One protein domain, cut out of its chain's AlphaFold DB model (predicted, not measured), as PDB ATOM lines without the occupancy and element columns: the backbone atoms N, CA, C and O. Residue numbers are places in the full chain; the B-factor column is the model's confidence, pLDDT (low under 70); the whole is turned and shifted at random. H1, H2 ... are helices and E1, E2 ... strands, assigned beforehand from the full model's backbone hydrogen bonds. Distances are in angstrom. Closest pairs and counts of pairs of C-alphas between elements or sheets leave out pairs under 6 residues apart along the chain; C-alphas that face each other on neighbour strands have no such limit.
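This is residues 164 to 241 of the 250 residues of an uncharacterized protein of bacterium M00.F.Ca.ET.163.01.1.1 (UniProt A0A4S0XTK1). A small sheet, the meander E1 E2 E3, each strand the antiparallel neighbour of the one before, has both helices on one face: H1 beside E1, H2 reaching away. The 78 printed residues, under half in named elements, run H1 E1 E2 E3 H2, class mixed. The whole is compact, radius of gyration of the C-alphas 12.5 A, spans 32 by 31 by 22 A.

E1, residues 187 to 191, E2, 201 to 205, and E3, 212 to 214, form the sheet. H1, residues 174 to 183, begins at C-alpha (96.141, 199.382, 172.988); H2, 216 to 229, 20.3 A long, ends at (113.364, 192.881, 163.350).

Two hairpins have N 189 and O 203, and N 204 and O 212, each 2.8 A, within hydrogen-bond range. H1 and H2 touch, closest C-alphas Leu 181 and Ala 223, 6.4 A, H2 with residues 220 to 223 alone. In both helices every O i to N i+4 pair is within range.

The printed part has no cut and no long link; pLDDT is under 70 in 24 residues.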
ATOM      1  N   ARG A 164     109.957 207.807 164.631       52.81
ATOM      2  CA  ARG A 164     109.122 207.313 165.713       52.81
ATOM      3  C   ARG A 164     107.654 207.445 165.301       52.81
ATOM      4  O   ARG A 164     107.106 208.540 165.320       52.81
ATOM      5  N   ARG A 165     106.988 206.321 164.995       51.31
ATOM      6  CA  ARG A 165     105.510 206.275 164.961       51.31
ATOM      7  C   ARG A 165     104.900 206.609 166.338       51.31
ATOM      8  O   ARG A 165     103.749 207.020 166.392       51.31
ATOM      9  N   PHE A 166     105.669 206.477 167.428       50.25
ATOM     10  CA  PHE A 166     105.253 206.761 168.807       50.25
ATOM     11  C   PHE A 166     106.409 207.411 169.585       50.25
ATOM     12  O   PHE A 166     107.528 206.895 169.546       50.25
ATOM     13  N   ALA A 167     106.175 208.539 170.262       46.41
ATOM     14  CA  ALA A 167     107.187 209.196 171.094       46.41
ATOM     15  C   ALA A 167     107.466 208.412 172.394       46.41
ATOM     16  O   ALA A 167     106.645 207.608 172.839       46.41
ATOM     17  N   ASP A 168     108.627 208.648 173.019       40.31
ATOM     18  CA  ASP A 168     108.949 208.058 174.325       40.31
ATOM     19  C   ASP A 168     107.898 208.500 175.346       40.31
ATOM     20  O   ASP A 168     107.719 209.691 175.595       40.31
ATOM     21  N   ASN A 169     107.210 207.524 175.937       43.38
ATOM     22  CA  ASN A 169     106.057 207.705 176.827       43.38
ATOM     23  C   ASN A 169     104.776 208.246 176.170       43.38
ATOM     24  O   ASN A 169     103.785 208.439 176.881       43.38
ATOM     25  N   ASP A 170     104.750 208.441 174.850       46.78
ATOM     26  CA  ASP A 170     103.534 208.840 174.154       46.78
ATOM     27  C   ASP A 170     102.707 207.599 173.818       46.78
ATOM     28  O   ASP A 170     102.977 206.822 172.905       46.78
ATOM     29  N   THR A 171     101.770 207.383 174.733       48.88
ATOM     30  CA  THR A 171     100.732 206.365 174.832       48.88
ATOM     31  C   THR A 171     100.973 205.055 174.079       48.88
ATOM     32  O   THR A 171     100.721 204.893 172.890       48.88
ATOM     33  N   THR A 172     101.292 204.041 174.883       62.72
ATOM     34  CA  THR A 172     101.095 202.602 174.660       62.72
ATOM     35  C   THR A 172      99.596 202.299 174.471       62.72
ATOM     36  O   THR A 172      98.997 201.527 175.220       62.72
ATOM     37  N   ASN A 173      98.944 203.000 173.542       72.81
ATOM     38  CA  ASN A 173      97.519 202.919 173.313       72.81
ATOM     39  C   ASN A 173      97.227 201.528 172.744       72.81
ATOM     40  O   ASN A 173      97.762 201.172 171.687       72.81
ATOM     41  N   PRO A 174      96.372 200.743 173.412       77.19
ATOM     42  CA  PRO A 174      96.141 199.382 172.988       77.19
ATOM     43  C   PRO A 174      95.576 199.216 171.582       77.19
ATOM     44  O   PRO A 174      95.788 198.175 170.964       77.19
ATOM     45  N   TYR A 175      94.913 200.247 171.055       77.94
ATOM     46  CA  TYR A 175      94.407 200.247 169.687       77.94
ATOM     47  C   TYR A 175      95.533 200.254 168.644       77.94
ATOM     48  O   TYR A 175      95.532 199.399 167.761       77.94
ATOM     49  N   TYR A 176      96.524 201.140 168.780       79.88
ATOM     50  CA  TYR A 176      97.609 201.263 167.799       79.88
ATOM     51  C   TYR A 176      98.532 200.045 167.784       79.88
ATOM     52  O   TYR A 176      98.926 199.573 166.722       79.88
ATOM     53  N   VAL A 177      98.837 199.480 168.953       81.81
ATOM     54  CA  VAL A 177      99.637 198.246 169.030       81.81
ATOM     55  C   VAL A 177      98.879 197.070 168.408       81.81
ATOM     56  O   VAL A 177      99.480 196.254 167.719       81.81
ATOM     57  N   ALA A 178      97.561 196.974 168.614       83.56
ATOM     58  CA  ALA A 178      96.759 195.915 168.006       83.56
ATOM     59  C   ALA A 178      96.660 196.050 166.476       83.56
ATOM     60  O   ALA A 178      96.559 195.037 165.787       83.56
ATOM     61  N   GLU A 179      96.679 197.275 165.948       83.88
ATOM     62  CA  GLU A 179      96.733 197.542 164.508       83.88
ATOM     63  C   GLU A 179      98.102 197.188 163.917       83.88
ATOM     64  O   GLU A 179      98.159 196.412 162.968       83.88
ATOM     65  N   TYR A 180      99.193 197.632 164.547       84.69
ATOM     66  CA  TYR A 180     100.559 197.264 164.156       84.69
ATOM     67  C   TYR A 180     100.771 195.742 164.140       84.69
ATOM     68  O   TYR A 180     101.320 195.183 163.194       84.69
ATOM     69  N   LEU A 181     100.273 195.040 165.160       87.25
ATOM     70  CA  LEU A 181     100.321 193.579 165.199       87.25
ATOM     71  C   LEU A 181      99.507 192.942 164.065       87.25
ATOM     72  O   LEU A 181      99.918 191.911 163.537       87.25
ATOM     73  N   ARG A 182      98.389 193.552 163.654       86.88
ATOM     74  CA  ARG A 182      97.552 193.052 162.557       86.88
ATOM     75  C   ARG A 182      98.248 193.166 161.204       86.88
ATOM     76  O   ARG A 182      98.127 192.235 160.414       86.88
ATOM     77  N   GLU A 183      98.989 194.251 160.964       85.75
ATOM     78  CA  GLU A 183      99.862 194.395 159.783       85.75
ATOM     79  C   GLU A 183     100.875 193.237 159.705       85.75
ATOM     80  O   GLU A 183     101.171 192.733 158.627       85.75
ATOM     81  N   HIS A 184     101.302 192.731 160.864       86.75
ATOM     82  CA  HIS A 184     102.216 191.597 161.015       86.75
ATOM     83  C   HIS A 184     101.514 190.228 161.130       86.75
ATOM     84  O   HIS A 184     102.117 189.243 161.559       86.75
ATOM     85  N   GLY A 185     100.224 190.138 160.784       88.31
ATOM     86  CA  GLY A 185      99.459 188.884 160.806       88.31
ATOM     87  C   GLY A 185      99.089 188.375 162.207       88.31
ATOM     88  O   GLY A 185      98.676 187.222 162.370       88.31
ATOM     89  N   VAL A 186      99.217 189.217 163.235       89.31
ATOM     90  CA  VAL A 186      98.895 188.902 164.629       89.31
ATOM     91  C   VAL A 186      97.647 189.665 165.077       89.31
ATOM     92  O   VAL A 186      97.630 190.883 165.219       89.31
ATOM     93  N   TYR A 187      96.579 188.935 165.379       90.06
ATOM     94  CA  TYR A 187      95.326 189.503 165.861       90.06
ATOM     95  C   TYR A 187      95.314 189.560 167.387       90.06
ATOM     96  O   TYR A 187      95.195 188.527 168.045       90.06
ATOM     97  N   ALA A 188      95.392 190.769 167.945       88.50
ATOM     98  CA  ALA A 188      95.240 191.024 169.374       88.50
ATOM     99  C   ALA A 188      93.860 191.637 169.680       88.50
ATOM    100  O   ALA A 188      93.494 192.676 169.133       88.50
ATOM    101  N   LYS A 189      93.084 191.011 170.573       86.00
ATOM    102  CA  LYS A 189      91.757 191.479 171.006       86.00
ATOM    103  C   LYS A 189      91.654 191.502 172.526       86.00
ATOM    104  O   LYS A 189      91.968 190.510 173.181       86.00
ATOM    105  N   ARG A 190      91.147 192.597 173.092       82.94
ATOM    106  CA  ARG A 190      90.897 192.727 174.534       82.94
ATOM    107  C   ARG A 190      89.667 191.909 174.958       82.94
ATOM    108  O   ARG A 190      88.573 192.096 174.424       82.94
ATOM    109  N   LEU A 191      89.843 191.006 175.921       71.94
ATOM    110  CA  LEU A 191      88.788 190.237 176.584       71.94
ATOM    111  C   LEU A 191      88.254 191.063 177.765       71.94
ATOM    112  O   LEU A 191      88.806 191.009 178.858       71.94
ATOM    113  N   ARG A 192      87.169 191.808 177.523       62.22
ATOM    114  CA  ARG A 192      86.433 192.652 178.486       62.22
ATOM    115  C   ARG A 192      87.173 193.872 179.056       62.22
ATOM    116  O   ARG A 192      88.368 193.884 179.343       62.22
ATOM    117  N   GLU A 193      86.384 194.925 179.228       57.44
ATOM    118  CA  GLU A 193      86.764 196.171 179.880       57.44
ATOM    119  C   GLU A 193      86.443 196.052 181.374       57.44
ATOM    120  O   GLU A 193      85.437 196.549 181.872       57.44
ATOM    121  N   ASP A 194      87.270 195.296 182.095       54.59
ATOM    122  CA  ASP A 194      87.168 195.256 183.548       54.59
ATOM    123  C   ASP A 194      87.744 196.565 184.104       54.59
ATOM    124  O   ASP A 194      88.953 196.802 184.065       54.59
ATOM    125  N   TRP A 195      86.873 197.413 184.655       49.03
ATOM    126  CA  TRP A 195      87.212 198.714 185.254       49.03
ATOM    127  C   TRP A 195      88.284 198.640 186.355       49.03
ATOM    128  O   TRP A 195      88.879 199.653 186.711       49.03
ATOM    129  N   ASN A 196      88.542 197.444 186.889       49.84
ATOM    130  CA  ASN A 196      89.498 197.197 187.966       49.84
ATOM    131  C   ASN A 196      90.909 196.825 187.468       49.84
ATOM    132  O   ASN A 196      91.836 196.712 188.267       49.84
ATOM    133  N   THR A 197      91.103 196.614 186.162       55.50
ATOM    134  CA  THR A 197      92.421 196.327 185.576       55.50
ATOM    135  C   THR A 197      92.591 197.178 184.319       55.50
ATOM    136  O   THR A 197      92.103 196.792 183.254       55.50
ATOM    137  N   PRO A 198      93.312 198.316 184.398       53.81
ATOM    138  CA  PRO A 198      93.448 199.263 183.285       53.81
ATOM    139  C   PRO A 198      93.909 198.614 181.973       53.81
ATOM    140  O   PRO A 198      93.595 199.103 180.894       53.81
ATOM    141  N   GLN A 199      94.617 197.485 182.069       61.38
ATOM    142  CA  GLN A 199      95.255 196.800 180.951       61.38
ATOM    143  C   GLN A 199      94.529 195.526 180.471       61.38
ATOM    144  O   GLN A 199      94.836 195.073 179.377       61.38
ATOM    145  N   GLY A 200      93.532 195.005 181.207       69.38
ATOM    146  CA  GLY A 200      92.681 193.860 180.817       69.38
ATOM    147  C   GLY A 200      93.402 192.541 180.465       69.38
ATOM    148  O   GLY A 200      94.628 192.472 180.383       69.38
ATOM    149  N   LYS A 201      92.634 191.465 180.240       79.62
ATOM    150  CA  LYS A 201      93.145 190.244 179.589       79.62
ATOM    151  C   LYS A 201      93.085 190.427 178.074       79.62
ATOM    152  O   LYS A 201      92.103 190.960 177.559       79.62
ATOM    153  N   TRP A 202      94.103 189.974 177.354       86.25
ATOM    154  CA  TRP A 202      94.142 190.010 175.893       86.25
ATOM    155  C   TRP A 202      94.062 188.603 175.325       86.25
ATOM    156  O   TRP A 202      94.440 187.637 175.974       86.25
ATOM    157  N   THR A 203      93.558 188.487 174.107       89.00
ATOM    158  CA  THR A 203      93.655 187.285 173.280       89.00
ATOM    159  C   THR A 203      94.509 187.591 172.078       89.00
ATOM    160  O   THR A 203      94.275 188.598 171.416       89.00
ATOM    161  N   VAL A 204      95.469 186.719 171.795       89.44
ATOM    162  CA  VAL A 204      96.341 186.802 170.627       89.44
ATOM    163  C   VAL A 204      96.128 185.580 169.756       89.44
ATOM    164  O   VAL A 204      96.139 184.452 170.252       89.44
ATOM    165  N   SER A 205      95.970 185.796 168.455       88.56
ATOM    166  CA  SER A 205      96.004 184.744 167.441       88.56
ATOM    167  C   SER A 205      96.980 185.106 166.324       88.56
ATOM    168  O   SER A 205      97.088 186.270 165.953       88.56
ATOM    169  N   ARG A 206      97.680 184.109 165.776       84.44
ATOM    170  CA  ARG A 206      98.587 184.241 164.620       84.44
ATOM    171  C   ARG A 206      98.015 183.538 163.378       84.44
ATOM    172  O   ARG A 206      98.736 182.835 162.681       84.44
ATOM    173  N   GLY A 207      96.699 183.630 163.168       78.31
ATOM    174  CA  GLY A 207      95.988 182.969 162.062       78.31
ATOM    175  C   GLY A 207      95.109 181.802 162.523       78.31
ATOM    176  O   GLY A 207      94.328 181.954 163.460       78.31
ATOM    177  N   ALA A 208      95.229 180.635 161.880       66.56
ATOM    178  CA  ALA A 208      94.362 179.462 162.087       66.56
ATOM    179  C   ALA A 208      94.550 178.721 163.437       66.56
ATOM    180  O   ALA A 208      93.987 177.650 163.652       66.56
ATOM    181  N   GLY A 209      95.350 179.268 164.355       75.50
ATOM    182  CA  GLY A 209      95.606 178.679 165.668       75.50
ATOM    183  C   GLY A 209      94.567 179.060 166.726       75.50
ATOM    184  O   GLY A 209      93.892 180.087 166.633       75.50
ATOM    185  N   ARG A 210      94.482 178.257 167.796       79.75
ATOM    186  CA  ARG A 210      93.661 178.582 168.973       79.75
ATOM    187  C   ARG A 210      94.153 179.898 169.602       79.75
ATOM    188  O   ARG A 210      95.330 179.969 169.966       79.75
ATOM    189  N   PRO A 211      93.277 180.904 169.791       85.19
ATOM    190  CA  PRO A 211      93.647 182.143 170.462       85.19
ATOM    191  C   PRO A 211      94.198 181.870 171.863       85.19
ATOM    192  O   PRO A 211      93.613 181.097 172.629       85.19
ATOM    193  N   ARG A 212      95.316 182.510 172.207       86.50
ATOM    194  CA  ARG A 212      95.951 182.408 173.526       86.50
ATOM    195  C   ARG A 212      95.652 183.646 174.351       86.50
ATOM    196  O   ARG A 212      95.652 184.751 173.817       86.50
ATOM    197  N   ALA A 213      95.393 183.457 175.641       86.62
ATOM    198  CA  ALA A 213      95.242 184.570 176.564       86.62
ATOM    199  C   ALA A 213      96.626 185.122 176.939       86.62
ATOM    200  O   ALA A 213      97.492 184.357 177.350       86.62
ATOM    201  N   GLU A 214      96.810 186.431 176.814       85.56
ATOM    202  CA  GLU A 214      98.059 187.137 177.098       85.56
ATOM    203  C   GLU A 214      97.815 188.377 177.964       85.56
ATOM    204  O   GLU A 214      96.707 188.925 178.032       85.56
ATOM    205  N   THR A 215      98.868 188.821 178.652       86.06
ATOM    206  CA  THR A 215      98.873 190.098 179.379       86.06
ATOM    207  C   THR A 215      99.280 191.233 178.448       86.06
ATOM    208  O   THR A 215      99.916 191.005 177.423       86.06
ATOM    209  N   TRP A 216      98.979 192.480 178.817       83.19
ATOM    210  CA  TRP A 216      99.416 193.641 178.038       83.19
ATOM    211  C   TRP A 216     100.940 193.708 177.853       83.19
ATOM    212  O   TRP A 216     101.419 194.003 176.764       83.19
ATOM    213  N   ALA A 217     101.715 193.345 178.881       82.31
ATOM    214  CA  ALA A 217     103.166 193.222 178.761       82.31
ATOM    215  C   ALA A 217     103.572 192.140 177.743       82.31
ATOM    216  O   ALA A 217     104.491 192.360 176.960       82.31
ATOM    217  N   GLY A 218     102.861 191.008 177.712       84.06
ATOM    218  CA  GLY A 218     103.039 189.968 176.696       84.06
ATOM    219  C   GLY A 218     102.761 190.473 175.277       84.06
ATOM    220  O   GLY A 218     103.561 190.223 174.379       84.06
ATOM    221  N   ILE A 219     101.696 191.264 175.083       86.94
ATOM    222  CA  ILE A 219     101.398 191.921 173.796       86.94
ATOM    223  C   ILE A 219     102.559 192.814 173.350       86.94
ATOM    224  O   ILE A 219     102.988 192.733 172.200       86.94
ATOM    225  N   LEU A 220     103.094 193.629 174.263       86.25
ATOM    226  CA  LEU A 220     104.206 194.523 173.953       86.25
ATOM    227  C   LEU A 220     105.483 193.769 173.604       86.25
ATOM    228  O   LEU A 220     106.158 194.175 172.674       86.25
ATOM    229  N   ARG A 221     105.785 192.637 174.250       85.56
ATOM    230  CA  ARG A 221     106.939 191.808 173.855       85.56
ATOM    231  C   ARG A 221     106.799 191.245 172.444       85.56
ATOM    232  O   ARG A 221     107.784 191.162 171.720       85.56
ATOM    233  N   ILE A 222     105.585 190.852 172.049       87.69
ATOM    234  CA  ILE A 222     105.333 190.384 170.681       87.69
ATOM    235  C   ILE A 222     105.563 191.532 169.693       87.69
ATOM    236  O   ILE A 222     106.227 191.328 168.681       87.69
ATOM    237  N   ALA A 223     105.057 192.730 170.000       86.75
ATOM    238  CA  ALA A 223     105.289 193.912 169.174       86.75
ATOM    239  C   ALA A 223     106.777 194.294 169.122       86.75
ATOM    240  O   ALA A 223     107.290 194.582 168.048       86.75
ATOM    241  N   ASP A 224     107.487 194.224 170.249       85.25
ATOM    242  CA  ASP A 224     108.924 194.495 170.341       85.25
ATOM    243  C   ASP A 224     109.744 193.540 169.475       85.25
ATOM    244  O   ASP A 224     110.707 193.973 168.856       85.25
ATOM    245  N   GLY A 225     109.344 192.269 169.370       84.81
ATOM    246  CA  GLY A 225     109.991 191.310 168.471       84.81
ATOM    247  C   GLY A 225     109.943 191.742 167.001       84.81
ATOM    248  O   GLY A 225     110.960 191.672 166.315       84.81
ATOM    249  N   PHE A 226     108.792 192.238 166.533       84.56
ATOM    250  CA  PHE A 226     108.665 192.780 165.175       84.56
ATOM    251  C   PHE A 226     109.435 194.089 165.014       84.56
ATOM    252  O   PHE A 226     110.189 194.239 164.060       84.56
ATOM    253  N   ARG A 227     109.350 194.987 165.998       83.25
ATOM    254  CA  ARG A 227     110.072 196.264 165.977       83.25
ATOM    255  C   ARG A 227     111.579 196.065 165.888       83.25
ATOM    256  O   ARG A 227     112.215 196.692 165.055       83.25
ATOM    257  N   ILE A 228     112.140 195.161 166.689       82.50
ATOM    258  CA  ILE A 228     113.572 194.847 166.657       82.50
ATOM    259  C   ILE A 228     113.966 194.267 165.291       82.50
ATOM    260  O   ILE A 228     115.013 194.635 164.762       82.50
ATOM    261  N   ALA A 229     113.127 193.415 164.693       79.06
ATOM    262  CA  ALA A 229     113.364 192.881 163.350       79.06
ATOM    263  C   ALA A 229     113.321 193.970 162.257       79.06
ATOM    264  O   ALA A 229     114.059 193.882 161.280       79.06
ATOM    265  N   GLU A 230     112.514 195.017 162.443       79.00
ATOM    266  CA  GLU A 230     112.459 196.212 161.585       79.00
ATOM    267  C   GLU A 230     113.575 197.238 161.889       79.00
ATOM    268  O   GLU A 230     113.624 198.301 161.272       79.00
ATOM    269  N   GLY A 231     114.469 196.958 162.848       76.56
ATOM    270  CA  GLY A 231     115.518 197.888 163.289       76.56
ATOM    271  C   GLY A 231     115.016 199.032 164.183       76.56
ATOM    272  O   GLY A 231     115.740 199.997 164.424       76.56
ATOM    273  N   LEU A 232     113.786 198.939 164.690       76.69
ATOM    274  CA  LEU A 232     113.162 199.910 165.586       76.69
ATOM    275  C   LEU A 232     113.431 199.576 167.060       76.69
ATOM    276  O   LEU A 232     113.504 198.416 167.470       76.69
ATOM    277  N   GLN A 233     113.496 200.612 167.900       73.06
ATOM    278  CA  GLN A 233     113.625 200.431 169.347       73.06
ATOM    279  C   GLN A 233     112.366 199.784 169.959       73.06
ATOM    280  O   GLN A 233     111.242 200.158 169.588       73.06
ATOM    281  N   PRO A 234     112.520 198.849 170.915       79.50
ATOM    282  CA  PRO A 234     111.398 198.223 171.609       79.50
ATOM    283  C   PRO A 234     110.646 199.219 172.506       79.50
ATOM    284  O   PRO A 234     111.220 200.176 173.020       79.50
ATOM    285  N   PHE A 235     109.357 198.970 172.730       74.44
ATOM    286  CA  PHE A 235     108.521 199.688 173.689       74.44
ATOM    287  C   PHE A 235     108.918 199.397 175.137       74.44
ATOM    288  O   PHE A 235     108.837 200.282 175.990       74.44
ATOM    289  N   LEU A 236     109.295 198.152 175.449       71.75
ATOM    290  CA  LEU A 236     109.755 197.795 176.785       71.75
ATOM    291  C   LEU A 236     111.271 198.001 176.896       71.75
ATOM    292  O   LEU A 236     112.017 197.536 176.034       71.75
ATOM    293  N   PRO A 237     111.758 198.625 177.987       68.56
ATOM    294  CA  PRO A 237     113.190 198.720 178.229       68.56
ATOM    295  C   PRO A 237     113.794 197.311 178.368       68.56
ATOM    296  O   PRO A 237     113.117 196.409 178.881       68.56
ATOM    297  N   PRO A 238     115.073 197.114 178.000       60.75
ATOM    298  CA  PRO A 238     115.708 195.791 177.924       60.75
ATOM    299  C   PRO A 238     115.602 194.983 179.230       60.75
ATOM    300  O   PRO A 238     115.364 193.777 179.205       60.75
ATOM    301  N   ALA A 239     115.635 195.646 180.394       55.88
ATOM    302  CA  ALA A 239     115.480 195.002 181.703       55.88
ATOM    303  C   ALA A 239     114.128 194.282 181.913       55.88
ATOM    304  O   ALA A 239     114.025 193.392 182.753       55.88
ATOM    305  N   LYS A 240     113.075 194.646 181.166       55.88
ATOM    306  CA  LYS A 240     111.733 194.041 181.274       55.88
ATOM    307  C   LYS A 240     111.464 192.947 180.236       55.88
ATOM    308  O   LYS A 240     110.423 192.293 180.315       55.88
ATOM    309  N   GLN A 241     112.381 192.727 179.294       53.53
ATOM    310  CA  GLN A 241     112.265 191.671 178.284       53.53
ATOM    311  C   GLN A 241     112.650 190.287 178.844       53.53
ATOM    312  O   GLN A 241     112.093 189.280 178.415       53.53
TER     313      GLN A 241